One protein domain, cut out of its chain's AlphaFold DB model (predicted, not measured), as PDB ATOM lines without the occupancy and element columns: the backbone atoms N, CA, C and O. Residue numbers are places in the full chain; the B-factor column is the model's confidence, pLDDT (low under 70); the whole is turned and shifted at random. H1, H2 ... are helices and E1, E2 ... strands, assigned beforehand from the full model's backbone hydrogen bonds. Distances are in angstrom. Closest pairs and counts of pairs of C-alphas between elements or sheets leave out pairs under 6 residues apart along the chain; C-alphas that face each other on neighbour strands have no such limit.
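What this domain is: This is residues 40 to 150 of the 152 residues of an uncharacterized protein of Ignisphaera aggregans (UniProt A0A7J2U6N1). Little of this elongated model is regular structure: a small sheet, E2 E3 E4, lies towards one end, H1 in the middle, and a corner of two helices, H2 and H3, at the other end, with a long loop, residues 114 to 130, running from E4 to H2. The printed part has 111 residues, with three named helices and four named strands, in the order E1 H1 E2 E3 E4 H2 H3; the class is mixed, with 41 residues in named elements. The sheet is mixed; the whole is compact, radius of gyration of the C-alphas 15.2 A, spans 50 by 26 by 21 A.

Where its parts are: Find E2, residues 79 to 82, from C-alpha 79 at (42.765, -36.652, -49.189), 10.7 A long; its neighbour is E3, residues 104 to 106, and the neighbour of E3 on the other side is E4, residues 111 to 113. E1 is 45 to 47. H1, 59 to 69, runs 15.2 A; H2 is 131 to 136; H3, 138 to 148, runs 15.7 A to (50.007, -59.386, -28.918).

How they stand to each other: Look at E2 and E3, parallel at 14 degrees, with N 106 and O 81 3.0 A apart, within hydrogen-bond range. E3 and E4 form an antiparallel hairpin, N 105 and O 112 2.8 A apart. E1 pairs with no named strand. H1 is not on the sheet but is near H3. H2 and H3 touch only at the corner, their closest C-alphas, Ile 134 and Leu 140, 5.3 A apart. Each helix has every O i to N i+4 pair within hydrogen-bond range.

The domain as a whole: The farthest C-alphas, Thr 109 and Ser 149, are 51.4 A apart. The printed part has no cut. The links E1 to H1, E2 to E3 and E4 to H2 are long. Look for pLDDT under 70 at residues 149 to 150.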
ATOM      1  N   VAL A  40      47.386 -34.223 -47.141       97.75
ATOM      2  CA  VAL A  40      48.057 -33.846 -48.394       97.75
ATOM      3  C   VAL A  40      49.152 -34.864 -48.674       97.75
ATOM      4  O   VAL A  40      50.077 -35.011 -47.876       97.75
ATOM      5  N   VAL A  41      49.058 -35.561 -49.803       97.06
ATOM      6  CA  VAL A  41      49.995 -36.624 -50.183       97.06
ATOM      7  C   VAL A  41      50.687 -36.301 -51.505       97.06
ATOM      8  O   VAL A  41      50.085 -35.751 -52.430       97.06
ATOM      9  N   GLY A  42      51.972 -36.638 -51.600       95.38
ATOM     10  CA  GLY A  42      52.736 -36.532 -52.843       95.38
ATOM     11  C   GLY A  42      52.410 -37.667 -53.816       95.38
ATOM     12  O   GLY A  42      52.136 -38.792 -53.399       95.38
ATOM     13  N   SER A  43      52.479 -37.393 -55.117       96.88
ATOM     14  CA  SER A  43      52.141 -38.355 -56.175       96.88
ATOM     15  C   SER A  43      53.154 -38.286 -57.317       96.88
ATOM     16  O   SER A  43      53.636 -37.206 -57.654       96.88
ATOM     17  N   VAL A  44      53.464 -39.434 -57.925       97.56
ATOM     18  CA  VAL A  44      54.203 -39.514 -59.198       97.56
ATOM     19  C   VAL A  44      53.243 -39.320 -60.368       97.56
ATOM     20  O   VAL A  44      53.550 -38.568 -61.289       97.56
ATOM     21  N   ALA A  45      52.072 -39.951 -60.306       98.25
ATOM     22  CA  ALA A  45      50.961 -39.733 -61.224       98.25
ATOM     23  C   ALA A  45      49.632 -39.897 -60.480       98.25
ATOM     24  O   ALA A  45      49.569 -40.586 -59.455       98.25
ATOM     25  N   VAL A  46      48.575 -39.271 -60.987       98.50
ATOM     26  CA  VAL A  46      47.219 -39.421 -60.452       98.50
ATOM     27  C   VAL A  46      46.211 -39.507 -61.590       98.50
ATOM     28  O   VAL A  46      46.276 -38.755 -62.560       98.50
ATOM     29  N   SER A  47      45.288 -40.448 -61.474       98.69
ATOM     30  CA  SER A  47      44.164 -40.621 -62.381       98.69
ATOM     31  C   SER A  47      43.054 -39.622 -62.049       98.69
ATOM     32  O   SER A  47      42.822 -39.327 -60.874       98.69
ATOM     33  N   ILE A  48      42.305 -39.142 -63.046       98.25
ATOM     34  CA  ILE A  48      41.080 -38.349 -62.802       98.25
ATOM     35  C   ILE A  48      40.021 -39.127 -61.994       98.25
ATOM     36  O   ILE A  48      39.145 -38.532 -61.364       98.25
ATOM     37  N   TYR A  49      40.137 -40.459 -61.939       98.50
ATOM     38  CA  TYR A  49      39.301 -41.329 -61.111       98.50
ATOM     39  C   TYR A  49      39.740 -41.366 -59.635       98.50
ATOM     40  O   TYR A  49      39.044 -41.937 -58.800       98.50
ATOM     41  N   GLY A  50      40.855 -40.713 -59.291       98.31
ATOM     42  CA  GLY A  50      41.388 -40.603 -57.934       98.31
ATOM     43  C   GLY A  50      42.431 -41.666 -57.580       98.31
ATOM     44  O   GLY A  50      43.034 -41.583 -56.513       98.31
ATOM     45  N   GLU A  51      42.683 -42.653 -58.439       98.44
ATOM     46  CA  GLU A  51      43.773 -43.612 -58.221       98.44
ATOM     47  C   GLU A  51      45.132 -42.909 -58.317       98.44
ATOM     48  O   GLU A  51      45.302 -41.960 -59.087       98.44
ATOM     49  N   ARG A  52      46.114 -43.365 -57.541       97.31
ATOM     50  CA  ARG A  52      47.395 -42.674 -57.386       97.31
ATOM     51  C   ARG A  52      48.549 -43.640 -57.548       97.31
ATOM     52  O   ARG A  52      48.565 -44.697 -56.933       97.31
ATOM     53  N   LEU A  53      49.570 -43.206 -58.278       97.25
ATOM     54  CA  LEU A  53      50.876 -43.848 -58.277       97.25
ATOM     55  C   LEU A  53      51.828 -43.062 -57.372       97.25
ATOM     56  O   LEU A  53      52.143 -41.895 -57.632       97.25
ATOM     57  N   GLY A  54      52.275 -43.694 -56.289       94.19
ATOM     58  CA  GLY A  54      53.315 -43.164 -55.407       94.19
ATOM     59  C   GLY A  54      54.730 -43.479 -55.898       94.19
ATOM     60  O   GLY A  54      54.936 -43.972 -57.000       94.19
ATOM     61  N   LYS A  55      55.729 -43.236 -55.042       91.56
ATOM     62  CA  LYS A  55      57.126 -43.620 -55.315       91.56
ATOM     63  C   LYS A  55      57.344 -45.148 -55.321       91.56
ATOM     64  O   LYS A  55      58.345 -45.600 -55.857       91.56
ATOM     65  N   GLY A  56      56.427 -45.916 -54.725       88.38
ATOM     66  CA  GLY A  56      56.455 -47.387 -54.684       88.38
ATOM     67  C   GLY A  56      56.712 -47.994 -53.299       88.38
ATOM     68  O   GLY A  56      56.404 -49.151 -53.076       88.38
ATOM     69  N   GLU A  57      57.197 -47.212 -52.335       86.25
ATOM     70  CA  GLU A  57      57.581 -47.735 -51.010       86.25
ATOM     71  C   GLU A  57      56.403 -47.988 -50.043       86.25
ATOM     72  O   GLU A  57      56.576 -48.609 -48.992       86.25
ATOM     73  N   GLY A  58      55.210 -47.467 -50.355       90.69
ATOM     74  CA  GLY A  58      53.999 -47.623 -49.533       90.69
ATOM     75  C   GLY A  58      53.980 -46.832 -48.216       90.69
ATOM     76  O   GLY A  58      53.160 -47.105 -47.344       90.69
ATOM     77  N   TYR A  59      54.877 -45.855 -48.029       91.62
ATOM     78  CA  TYR A  59      54.912 -45.064 -46.789       91.62
ATOM     79  C   TYR A  59      53.653 -44.217 -46.577       91.62
ATOM     80  O   TYR A  59      53.206 -44.090 -45.445       91.62
ATOM     81  N   SER A  60      53.065 -43.656 -47.633       94.38
ATOM     82  CA  SER A  60      51.851 -42.839 -47.510       94.38
ATOM     83  C   SER A  60      50.667 -43.654 -46.988       94.38
ATOM     84  O   SER A  60      49.953 -43.208 -46.093       94.38
ATOM     85  N   GLU A  61      50.501 -44.866 -47.509       94.69
ATOM     86  CA  GLU A  61      49.489 -45.834 -47.088       94.69
ATOM     87  C   GLU A  61      49.732 -46.272 -45.642       94.69
ATOM     88  O   GLU A  61      48.820 -46.219 -44.820       94.69
ATOM     89  N   LEU A  62      50.984 -46.590 -45.299       94.19
ATOM     90  CA  LEU A  62      51.380 -46.933 -43.936       94.19
ATOM     91  C   LEU A  62      51.059 -45.815 -42.936       94.19
ATOM     92  O   LEU A  62      50.466 -46.069 -41.888       94.19
ATOM     93  N   GLU A  63      51.441 -44.576 -43.240       93.00
ATOM     94  CA  GLU A  63      51.197 -43.448 -42.347       93.00
ATOM     95  C   GLU A  63      49.694 -43.150 -42.207       93.00
ATOM     96  O   GLU A  63      49.227 -42.905 -41.092       93.00
ATOM     97  N   TYR A  64      48.923 -43.234 -43.298       95.06
ATOM     98  CA  TYR A  64      47.463 -43.111 -43.256       95.06
ATOM     99  C   TYR A  64      46.833 -44.199 -42.374       95.06
ATOM    100  O   TYR A  64      46.033 -43.888 -41.492       95.06
ATOM    101  N   SER A  65      47.231 -45.461 -42.545       94.25
ATOM    102  CA  SER A  65      46.732 -46.578 -41.740       94.25
ATOM    103  C   SER A  65      47.117 -46.473 -40.261       94.25
ATOM    104  O   SER A  65      46.308 -46.799 -39.397       94.25
ATOM    105  N   ILE A  66      48.307 -45.960 -39.932       93.06
ATOM    106  CA  ILE A  66      48.662 -45.645 -38.540       93.06
ATOM    107  C   ILE A  66      47.706 -44.577 -37.993       93.06
ATOM    108  O   ILE A  66      47.150 -44.741 -36.910       93.06
ATOM    109  N   LEU A  67      47.454 -43.498 -38.738       93.31
ATOM    110  CA  LEU A  67      46.502 -42.469 -38.306       93.31
ATOM    111  C   LEU A  67      45.077 -43.023 -38.142       93.31
ATOM    112  O   LEU A  67      44.365 -42.567 -37.246       93.31
ATOM    113  N   ARG A  68      44.670 -44.009 -38.954       92.81
ATOM    114  CA  ARG A  68      43.403 -44.742 -38.792       92.81
ATOM    115  C   ARG A  68      43.346 -45.508 -37.474       92.81
ATOM    116  O   ARG A  68      42.390 -45.328 -36.730       92.81
ATOM    117  N   GLU A  69      44.383 -46.281 -37.154       91.06
ATOM    118  CA  GLU A  69      44.488 -47.046 -35.895       91.06
ATOM    119  C   GLU A  69      44.392 -46.137 -34.657       91.06
ATOM    120  O   GLU A  69      43.787 -46.491 -33.648       91.06
ATOM    121  N   PHE A  70      44.923 -44.915 -34.741       89.81
ATOM    122  CA  PHE A  70      44.835 -43.921 -33.665       89.81
ATOM    123  C   PHE A  70      43.586 -43.022 -33.727       89.81
ATOM    124  O   PHE A  70      43.512 -42.034 -32.987       89.81
ATOM    125  N   ASN A  71      42.614 -43.334 -34.593       90.44
ATOM    126  CA  ASN A  71      41.395 -42.550 -34.816       90.44
ATOM    127  C   ASN A  71      41.674 -41.062 -35.093       90.44
ATOM    128  O   ASN A  71      40.966 -40.187 -34.603       90.44
ATOM    129  N   LYS A  72      42.745 -40.755 -35.834       91.75
ATOM    130  CA  LYS A  72      43.136 -39.380 -36.205       91.75
ATOM    131  C   LYS A  72      42.608 -38.941 -37.555       91.75
ATOM    132  O   LYS A  72      42.461 -37.743 -37.777       91.75
ATOM    133  N   VAL A  73      42.320 -39.901 -38.421       94.44
ATOM    134  CA  VAL A  73      41.652 -39.706 -39.707       94.44
ATOM    135  C   VAL A  73      40.444 -40.632 -39.768       94.44
ATOM    136  O   VAL A  73      40.473 -41.737 -39.225       94.44
ATOM    137  N   SER A  74      39.379 -40.187 -40.424       93.00
ATOM    138  CA  SER A  74      38.185 -40.989 -40.689       93.00
ATOM    139  C   SER A  74      38.050 -41.244 -42.191       93.00
ATOM    140  O   SER A  74      38.895 -40.819 -42.977       93.00
ATOM    141  N   GLU A  75      37.014 -41.976 -42.610       93.69
ATOM    142  CA  GLU A  75      36.764 -42.152 -44.045       93.69
ATOM    143  C   GLU A  75      36.424 -40.806 -44.679       93.69
ATOM    144  O   GLU A  75      36.755 -40.571 -45.836       93.69
ATOM    145  N   GLU A  76      35.848 -39.896 -43.896       94.38
ATOM    146  CA  GLU A  76      35.445 -38.556 -44.301       94.38
ATOM    147  C   GLU A  76      36.587 -37.544 -44.317       94.38
ATOM    148  O   GLU A  76      36.413 -36.471 -44.888       94.38
ATOM    149  N   THR A  77      37.763 -37.873 -43.767       96.00
ATOM    150  CA  THR A  77      38.932 -37.000 -43.898       96.00
ATOM    151  C   THR A  77      39.314 -36.883 -45.382       96.00
ATOM    152  O   THR A  77      39.672 -37.894 -45.999       96.00
ATOM    153  N   PRO A  78      39.261 -35.675 -45.978       97.25
ATOM    154  CA  PRO A  78      39.616 -35.483 -47.372       97.25
ATOM    155  C   PRO A  78      41.101 -35.769 -47.602       97.25
ATOM    156  O   PRO A  78      41.963 -35.380 -46.806       97.25
ATOM    157  N   ILE A  79      41.395 -36.413 -48.730       98.38
ATOM    158  CA  ILE A  79      42.765 -36.652 -49.189       98.38
ATOM    159  C   ILE A  79      42.988 -35.889 -50.489       98.38
ATOM    160  O   ILE A  79      42.224 -36.024 -51.445       98.38
ATOM    161  N   THR A  80      44.047 -35.090 -50.539       98.62
ATOM    162  CA  THR A  80      44.384 -34.273 -51.701       98.62
ATOM    163  C   THR A  80      45.836 -34.436 -52.125       98.62
ATOM    164  O   THR A  80      46.695 -34.840 -51.341       98.62
ATOM    165  N   THR A  81      46.116 -34.101 -53.381       98.44
ATOM    166  CA  THR A  81      47.473 -34.021 -53.909       98.44
ATOM    167  C   THR A  81      47.684 -32.709 -54.656       98.44
ATOM    168  O   THR A  81      46.752 -32.150 -55.238       98.44
ATOM    169  N   THR A  82      48.929 -32.239 -54.642       98.12
ATOM    170  CA  THR A  82      49.408 -31.186 -55.545       98.12
ATOM    171  C   THR A  82      50.348 -31.839 -56.544       98.12
ATOM    172  O   THR A  82      51.234 -32.602 -56.153       98.12
ATOM    173  N   ILE A  83      50.112 -31.614 -57.832       98.19
ATOM    174  CA  ILE A  83      50.811 -32.335 -58.897       98.19
ATOM    175  C   ILE A  83      50.873 -31.482 -60.171       98.19
ATOM    176  O   ILE A  83      50.043 -30.595 -60.362       98.19
ATOM    177  N   HIS A  84      51.850 -31.710 -61.050       98.44
ATOM    178  CA  HIS A  84      51.903 -31.002 -62.332       98.44
ATOM    179  C   HIS A  84      50.847 -31.541 -63.313       98.44
ATOM    180  O   HIS A  84      50.520 -32.727 -63.280       98.44
ATOM    181  N   ASP A  85      50.357 -30.705 -64.234       98.38
ATOM    182  CA  ASP A  85      49.313 -31.075 -65.203       98.38
ATOM    183  C   ASP A  85      49.657 -32.334 -66.019       98.38
ATOM    184  O   ASP A  85      48.791 -33.162 -66.279       98.38
ATOM    185  N   THR A  86      50.932 -32.525 -66.368       98.19
ATOM    186  CA  THR A  86      51.418 -33.690 -67.138       98.19
ATOM    187  C   THR A  86      51.394 -35.007 -66.367       98.19
ATOM    188  O   THR A  86      51.563 -36.066 -66.963       98.19
ATOM    189  N   GLN A  87      51.257 -34.955 -65.044       98.44
ATOM    190  CA  GLN A  87      51.202 -36.131 -64.178       98.44
ATOM    191  C   GLN A  87      49.751 -36.548 -63.879       98.44
ATOM    192  O   GLN A  87      49.529 -37.547 -63.192       98.44
ATOM    193  N   VAL A  88      48.767 -35.793 -64.382       98.50
ATOM    194  CA  VAL A  88      47.351 -36.164 -64.335       98.50
ATOM    195  C   VAL A  88      47.019 -36.989 -65.573       98.50
ATOM    196  O   VAL A  88      47.231 -36.544 -66.700       98.50
ATOM    197  N   VAL A  89      46.491 -38.194 -65.369       98.25
ATOM    198  CA  VAL A  89      46.189 -39.144 -66.445       98.25
ATOM    199  C   VAL A  89      44.702 -39.481 -66.502       98.25
ATOM    200  O   VAL A  89      44.007 -39.485 -65.489       98.25
ATOM    201  N   ASN A  90      44.209 -39.787 -67.702       97.75
ATOM    202  CA  ASN A  90      42.863 -40.320 -67.917       97.75
ATOM    203  C   ASN A  90      42.935 -41.824 -68.220       97.75
ATOM    204  O   ASN A  90      42.658 -42.273 -69.330       97.75
ATOM    205  N   LEU A  91      43.464 -42.576 -67.257       97.19
ATOM    206  CA  LEU A  91      43.731 -44.010 -67.339       97.19
ATOM    207  C   LEU A  91      43.547 -44.581 -65.933       97.19
ATOM    208  O   LEU A  91      43.942 -43.930 -64.965       97.19
ATOM    209  N   HIS A  92      43.021 -45.798 -65.816       97.62
ATOM    210  CA  HIS A  92      42.953 -46.469 -64.521       97.62
ATOM    211  C   HIS A  92      44.342 -46.891 -64.040       97.62
ATOM    212  O   HIS A  92      45.090 -47.542 -64.774       97.62
ATOM    213  N   ILE A  93      44.667 -46.542 -62.794       97.50
ATOM    214  CA  ILE A  93      45.869 -47.024 -62.105       97.50
ATOM    215  C   ILE A  93      45.448 -48.192 -61.198       97.50
ATOM    216  O   ILE A  93      44.506 -48.026 -60.420       97.50
ATOM    217  N   PRO A  94      46.109 -49.365 -61.279       96.00
ATOM    218  CA  PRO A  94      45.822 -50.488 -60.391       96.00
ATOM    219  C   PRO A  94      45.950 -50.089 -58.922       96.00
ATOM    220  O   PRO A  94      46.857 -49.343 -58.561       96.00
ATOM    221  N   LEU A  95      45.042 -50.603 -58.095       95.94
ATOM    222  CA  LEU A  95      45.026 -50.359 -56.659       95.94
ATOM    223  C   LEU A  95      45.220 -51.664 -55.906       95.94
ATOM    224  O   LEU A  95      44.578 -52.670 -56.220       95.94
ATOM    225  N   GLU A  96      46.029 -51.592 -54.866       94.75
ATOM    226  CA  GLU A  96      46.186 -52.630 -53.864       94.75
ATOM    227  C   GLU A  96      45.157 -52.461 -52.729       94.75
ATOM    228  O   GLU A  96      44.573 -51.384 -52.555       94.75
ATOM    229  N   PRO A  97      44.913 -53.497 -51.904       93.94
ATOM    230  CA  PRO A  97      43.948 -53.424 -50.801       93.94
ATOM    231  C   PRO A  97      44.238 -52.337 -49.754       93.94
ATOM    232  O   PRO A  97      43.324 -51.888 -49.063       93.94
ATOM    233  N   TRP A  98      45.505 -51.939 -49.611       93.31
ATOM    234  CA  TRP A  98      45.954 -50.898 -48.681       93.31
ATOM    235  C   TRP A  98      46.008 -49.499 -49.307       93.31
ATOM    236  O   TRP A  98      46.347 -48.544 -48.608       93.31
ATOM    237  N   ASP A  99      45.678 -49.349 -50.591       95.94
ATOM    238  CA  ASP A  99      45.690 -48.044 -51.243       95.94
ATOM    239  C   ASP A  99      44.430 -47.233 -50.921       95.94
ATOM    240  O   ASP A  99      43.316 -47.751 -50.784       95.94
ATOM    241  N   PHE A 100      44.595 -45.911 -50.860       96.75
ATOM    242  CA  PHE A 100      43.496 -44.953 -50.795       96.75
ATOM    243  C   PHE A 100      43.440 -44.083 -52.057       96.75
ATOM    244  O   PHE A 100      44.455 -43.808 -52.695       96.75
ATOM    245  N   THR A 101      42.247 -43.592 -52.405       98.19
ATOM    246  CA  THR A 101      42.064 -42.687 -53.557       98.19
ATOM    247  C   THR A 101      42.126 -41.202 -53.181       98.19
ATOM    248  O   THR A 101      41.730 -40.796 -52.092       98.19
ATOM    249  N   ILE A 102      42.592 -40.352 -54.087       98.44
ATOM    250  CA  ILE A 102      42.593 -38.893 -53.941       98.44
ATOM    251  C   ILE A 102      41.188 -38.339 -54.180       98.44
ATOM    252  O   ILE A 102      40.569 -38.665 -55.185       98.44
ATOM    253  N   ASP A 103      40.693 -37.473 -53.293       98.56
ATOM    254  CA  ASP A 103      39.411 -36.780 -53.480       98.56
ATOM    255  C   ASP A 103      39.541 -35.549 -54.385       98.56
ATOM    256  O   ASP A 103      38.682 -35.316 -55.239       98.56
ATOM    257  N   TYR A 104      40.615 -34.773 -54.196       98.62
ATOM    258  CA  TYR A 104      40.877 -33.532 -54.929       98.62
ATOM    259  C   TYR A 104      42.313 -33.476 -55.445       98.62
ATOM    260  O   TYR A 104      43.267 -33.657 -54.685       98.62
ATOM    261  N   ILE A 105      42.462 -33.169 -56.728       98.69
ATOM    262  CA  ILE A 105      43.737 -33.028 -57.424       98.69
ATOM    263  C   ILE A 105      43.905 -31.555 -57.780       98.69
ATOM    264  O   ILE A 105      43.087 -30.989 -58.507       98.69
ATOM    265  N   PHE A 106      44.972 -30.945 -57.279       98.62
ATOM    266  CA  PHE A 106      45.308 -29.562 -57.583       98.62
ATOM    267  C   PHE A 106      46.534 -29.513 -58.487       98.62
ATOM    268  O   PHE A 106      47.608 -30.004 -58.126       98.62
ATOM    269  N   THR A 107      46.368 -28.898 -59.650       98.44
ATOM    270  CA  THR A 107      47.456 -28.566 -60.569       98.44
ATOM    271  C   THR A 107      47.647 -27.051 -60.618       98.44
ATOM    272  O   THR A 107      46.783 -26.306 -60.148       98.44
ATOM    273  N   PRO A 108      48.751 -26.552 -61.201       98.56
ATOM    274  CA  PRO A 108      48.907 -25.121 -61.451       98.56
ATOM    275  C   PRO A 108      47.756 -24.488 -62.246       98.56
ATOM    276  O   PRO A 108      47.534 -23.286 -62.123       98.56
ATOM    277  N   THR A 109      47.031 -25.268 -63.061       98.31
ATOM    278  CA  THR A 109      45.984 -24.737 -63.949       98.31
ATOM    279  C   THR A 109      44.558 -25.102 -63.540       98.31
ATOM    280  O   THR A 109      43.620 -24.434 -63.980       98.31
ATOM    281  N   LYS A 110      44.355 -26.159 -62.740       96.75
ATOM    282  CA  LYS A 110      43.029 -26.741 -62.482       96.75
ATOM    283  C   LYS A 110      42.896 -27.308 -61.072       96.75
ATOM    284  O   LYS A 110      43.850 -27.791 -60.469       96.75
ATOM    285  N   SER A 111      41.650 -27.346 -60.618       98.38
ATOM    286  CA  SER A 111      41.212 -28.097 -59.444       98.38
ATOM    287  C   SER A 111      40.237 -29.168 -59.911       98.38
ATOM    288  O   SER A 111      39.192 -28.844 -60.474       98.38
ATOM    289  N   ILE A 112      40.577 -30.436 -59.709       98.44
ATOM    290  CA  ILE A 112      39.807 -31.583 -60.199       98.44
ATOM    291  C   ILE A 112      39.289 -32.355 -58.987       98.44
ATOM    292  O   ILE A 112      40.057 -32.705 -58.093       98.44
ATOM    293  N   LYS A 113      37.984 -32.625 -58.947       98.50
ATOM    294  CA  LYS A 113      37.383 -33.569 -57.998       98.50
ATOM    295  C   LYS A 113      37.344 -34.944 -58.658       98.50
ATOM    296  O   LYS A 113      37.000 -35.015 -59.833       98.50
ATOM    297  N   ARG A 114      37.676 -36.011 -57.924       96.88
ATOM    298  CA  ARG A 114      37.658 -37.370 -58.489       96.88
ATOM    299  C   ARG A 114      36.288 -37.747 -59.053       96.88
ATOM    300  O   ARG A 114      35.256 -37.409 -58.470       96.88
ATOM    301  N   GLU A 115      36.311 -38.524 -60.127       96.44
ATOM    302  CA  GLU A 115      35.111 -39.102 -60.744       96.44
ATOM    303  C   GLU A 115      34.873 -40.564 -60.325       96.44
ATOM    304  O   GLU A 115      33.744 -41.047 -60.384       96.44
ATOM    305  N   GLY A 116      35.923 -41.265 -59.883       95.94
ATOM    306  CA  GLY A 116      35.878 -42.682 -59.513       95.94
ATOM    307  C   GLY A 116      35.449 -42.939 -58.069       95.94
ATOM    308  O   GLY A 116      35.132 -42.020 -57.310       95.94
ATOM    309  N   GLU A 117      35.457 -44.209 -57.667       95.50
ATOM    310  CA  GLU A 117      35.039 -44.636 -56.330       95.50
ATOM    311  C   GLU A 117      36.009 -44.199 -55.218       95.50
ATOM    312  O   GLU A 117      37.232 -44.124 -55.373       95.50
ATOM    313  N   LYS A 118      35.445 -43.919 -54.040       96.12
ATOM    314  CA  LYS A 118      36.228 -43.641 -52.833       96.12
ATOM    315  C   LYS A 118      36.741 -44.965 -52.278       96.12
ATOM    316  O   LYS A 118      35.934 -45.839 -51.980       96.12
ATOM    317  N   LYS A 119      38.052 -45.093 -52.069       96.31
ATOM    318  CA  LYS A 119      38.634 -46.230 -51.339       96.31
ATOM    319  C   LYS A 119      39.437 -45.739 -50.153       96.31
ATOM    320  O   LYS A 119      40.294 -44.867 -50.299       96.31
ATOM    321  N   ARG A 120      39.125 -46.255 -48.969       95.81
ATOM    322  CA  ARG A 120      39.769 -45.907 -47.700       95.81
ATOM    323  C   ARG A 120      39.999 -47.213 -46.938       95.81
ATOM    324  O   ARG A 120      39.021 -47.810 -46.500       95.81
ATOM    325  N   PRO A 121      41.248 -47.671 -46.782       91.81
ATOM    326  CA  PRO A 121      41.538 -48.816 -45.932       91.81
ATOM    327  C   PRO A 121      41.090 -48.514 -44.494       91.81
ATOM    328  O   PRO A 121      41.393 -47.427 -43.980       91.81
ATOM    329  N   PRO A 122      40.346 -49.422 -43.841       87.50
ATOM    330  CA  PRO A 122      39.768 -49.140 -42.532       87.50
ATOM    331  C   PRO A 122      40.821 -49.132 -41.421       87.50
ATOM    332  O   PRO A 122      40.683 -48.353 -40.477       87.50
ATOM    333  N   GLU A 123      41.861 -49.957 -41.559       87.62
ATOM    334  CA  GLU A 123      42.877 -50.230 -40.543       87.62
ATOM    335  C   GLU A 123      44.262 -50.491 -41.162       87.62
ATOM    336  O   GLU A 123      44.446 -50.448 -42.385       87.62
ATOM    337  N   LEU A 124      45.255 -50.752 -40.308       92.06
ATOM    338  CA  LEU A 124      46.575 -51.188 -40.742       92.06
ATOM    339  C   LEU A 124      46.557 -52.687 -41.052       92.06
ATOM    340  O   LEU A 124      46.398 -53.523 -40.162       92.06
ATOM    341  N   LEU A 125      46.760 -53.034 -42.324       91.31
ATOM    342  CA  LEU A 125      46.782 -54.422 -42.784       91.31
ATOM    343  C   LEU A 125      48.141 -55.075 -42.490       91.31
ATOM    344  O   LEU A 125      49.018 -55.153 -43.350       91.31
ATOM    345  N   TRP A 126      48.314 -55.543 -41.256       92.31
ATOM    346  CA  TRP A 126      49.566 -56.119 -40.747       92.31
ATOM    347  C   TRP A 126      50.137 -57.247 -41.614       92.31
ATOM    348  O   TRP A 126      51.353 -57.356 -41.745       92.31
ATOM    349  N   GLN A 127      49.279 -58.054 -42.242       90.44
ATOM    350  CA  GLN A 127      49.681 -59.151 -43.124       90.44
ATOM    351  C   GLN A 127      50.388 -58.697 -44.414       90.44
ATOM    352  O   GLN A 127      51.013 -59.518 -45.079       90.44
ATOM    353  N   HIS A 128      50.290 -57.411 -44.765       87.56
ATOM    354  CA  HIS A 128      50.928 -56.815 -45.942       87.56
ATOM    355  C   HIS A 128      52.138 -55.935 -45.580       87.56
ATOM    356  O   HIS A 128      52.668 -55.239 -46.442       87.56
ATOM    357  N   LEU A 129      52.586 -55.945 -44.316       90.50
ATOM    358  CA  LEU A 129      53.764 -55.194 -43.885       90.50
ATOM    359  C   LEU A 129      55.029 -56.044 -43.925       90.50
ATOM    360  O   LEU A 129      55.129 -57.082 -43.271       90.50
ATOM    361  N   ASP A 130      56.040 -55.519 -44.612       89.06
ATOM    362  CA  ASP A 130      57.376 -56.099 -44.621       89.06
ATOM    363  C   ASP A 130      57.974 -56.098 -43.211       89.06
ATOM    364  O   ASP A 130      57.949 -55.092 -42.492       89.06
ATOM    365  N   ARG A 131      58.597 -57.217 -42.831       90.69
ATOM    366  CA  ARG A 131      59.267 -57.358 -41.533       90.69
ATOM    367  C   ARG A 131      60.323 -56.274 -41.303       90.69
ATOM    368  O   ARG A 131      60.435 -55.760 -40.194       90.69
ATOM    369  N   GLU A 132      61.034 -55.883 -42.357       91.25
ATOM    370  CA  GLU A 132      62.024 -54.807 -42.310       91.25
ATOM    371  C   GLU A 132      61.399 -53.462 -41.900       91.25
ATOM    372  O   GLU A 132      61.959 -52.754 -41.063       91.25
ATOM    373  N   LYS A 133      60.201 -53.128 -42.403       90.94
ATOM    374  CA  LYS A 133      59.476 -51.909 -42.002       90.94
ATOM    375  C   LYS A 133      59.056 -51.970 -40.540       90.94
ATOM    376  O   LYS A 133      59.207 -50.979 -39.825       90.94
ATOM    377  N   ILE A 134      58.560 -53.122 -40.085       92.00
ATOM    378  CA  ILE A 134      58.184 -53.321 -38.679       92.00
ATOM    379  C   ILE A 134      59.406 -53.110 -37.784       92.00
ATOM    380  O   ILE A 134      59.339 -52.335 -36.838       92.00
ATOM    381  N   GLU A 135      60.535 -53.747 -38.089       90.69
ATOM    382  CA  GLU A 135      61.755 -53.648 -37.282       90.69
ATOM    383  C   GLU A 135      62.378 -52.239 -37.338       90.69
ATOM    384  O   GLU A 135      62.797 -51.695 -36.308       90.69
ATOM    385  N   GLY A 136      62.368 -51.614 -38.518       90.44
ATOM    386  CA  GLY A 136      62.950 -50.298 -38.775       90.44
ATOM    387  C   GLY A 136      62.150 -49.116 -38.217       90.44
ATOM    388  O   GLY A 136      62.726 -48.053 -37.979       90.44
ATOM    389  N   ILE A 137      60.845 -49.278 -37.962       91.44
ATOM    390  CA  ILE A 137      59.967 -48.210 -37.463       91.44
ATOM    391  C   ILE A 137      59.580 -48.509 -36.003       91.44
ATOM    392  O   ILE A 137      58.725 -49.359 -35.755       91.44
ATOM    393  N   PRO A 138      60.148 -47.795 -35.005       90.88
ATOM    394  CA  PRO A 138      59.892 -48.063 -33.583       90.88
ATOM    395  C   PRO A 138      58.408 -48.089 -33.199       90.88
ATOM    396  O   PRO A 138      57.997 -48.944 -32.419       90.88
ATOM    397  N   LEU A 139      57.603 -47.201 -33.792       89.81
ATOM    398  CA  LEU A 139      56.164 -47.133 -33.539       89.81
ATOM    399  C   LEU A 139      55.438 -48.423 -33.949       89.81
ATOM    400  O   LEU A 139      54.562 -48.882 -33.223       89.81
ATOM    401  N   LEU A 140      55.818 -49.041 -35.071       92.62
ATOM    402  CA  LEU A 140      55.198 -50.292 -35.512       92.62
ATOM    403  C   LEU A 140      55.526 -51.451 -34.573       92.62
ATOM    404  O   LEU A 140      54.644 -52.255 -34.282       92.62
ATOM    405  N   ARG A 141      56.758 -51.512 -34.047       91.31
ATOM    406  CA  ARG A 141      57.131 -52.509 -33.025       91.31
ATOM    407  C   ARG A 141      56.291 -52.359 -31.766       91.31
ATOM    408  O   ARG A 141      55.794 -53.349 -31.234       91.31
ATOM    409  N   GLU A 142      56.120 -51.124 -31.307       89.88
ATOM    410  CA  GLU A 142      55.299 -50.825 -30.140       89.88
ATOM    411  C   GLU A 142      53.837 -51.230 -30.369       89.88
ATOM    412  O   GLU A 142      53.271 -51.968 -29.561       89.88
ATOM    413  N   MET A 143      53.244 -50.826 -31.496       90.94
ATOM    414  CA  MET A 143      51.873 -51.197 -31.866       90.94
ATOM    415  C   MET A 143      51.685 -52.719 -31.950       90.94
ATOM    416  O   MET A 143      50.699 -53.242 -31.429       90.94
ATOM    417  N   LEU A 144      52.645 -53.440 -32.539       90.12
ATOM    418  CA  LEU A 144      52.597 -54.898 -32.642       90.12
ATOM    419  C   LEU A 144      52.639 -55.565 -31.258       90.12
ATOM    420  O   LEU A 144      51.839 -56.456 -30.981       90.12
ATOM    421  N   SER A 145      53.514 -55.088 -30.364       88.38
ATOM    422  CA  SER A 145      53.624 -55.609 -28.993       88.38
ATOM    423  C   SER A 145      52.330 -55.439 -28.185       88.38
ATOM    424  O   SER A 145      51.919 -56.355 -27.469       88.38
ATOM    425  N   ARG A 146      51.635 -54.305 -28.358       84.88
ATOM    426  CA  ARG A 146      50.337 -54.039 -27.722       84.88
ATOM    427  C   ARG A 146      49.257 -54.992 -28.242       84.88
ATOM    428  O   ARG A 146      48.558 -55.598 -27.436       84.88
ATOM    429  N   LYS A 147      49.190 -55.219 -29.564       79.81
ATOM    430  CA  LYS A 147      48.250 -56.187 -30.166       79.81
ATOM    431  C   LYS A 147      48.460 -57.614 -29.653       79.81
ATOM    432  O   LYS A 147      47.479 -58.309 -29.400       79.81
ATOM    433  N   SER A 148      49.707 -58.053 -29.468       74.00
ATOM    434  CA  SER A 148      50.007 -59.386 -28.918       74.00
ATOM    435  C   SER A 148      49.634 -59.544 -27.439       74.00
ATOM    436  O   SER A 148      49.470 -60.671 -26.981       74.00
ATOM    437  N   SER A 149      49.490 -58.438 -26.705       67.25
ATOM    438  CA  SER A 149      49.205 -58.428 -25.263       67.25
ATOM    439  C   SER A 149      47.704 -58.419 -24.932       67.25
ATOM    440  O   SER A 149      47.342 -58.530 -23.767       67.25
ATOM    441  N   GLY A 150      46.826 -58.325 -25.939       54.88
ATOM    442  CA  GLY A 150      45.370 -58.420 -25.766       54.88
ATOM    443  C   GLY A 150      44.660 -57.138 -25.317       54.88
ATOM    444  O   GLY A 150      43.438 -57.165 -25.187       54.88
TER     445      GLY A 150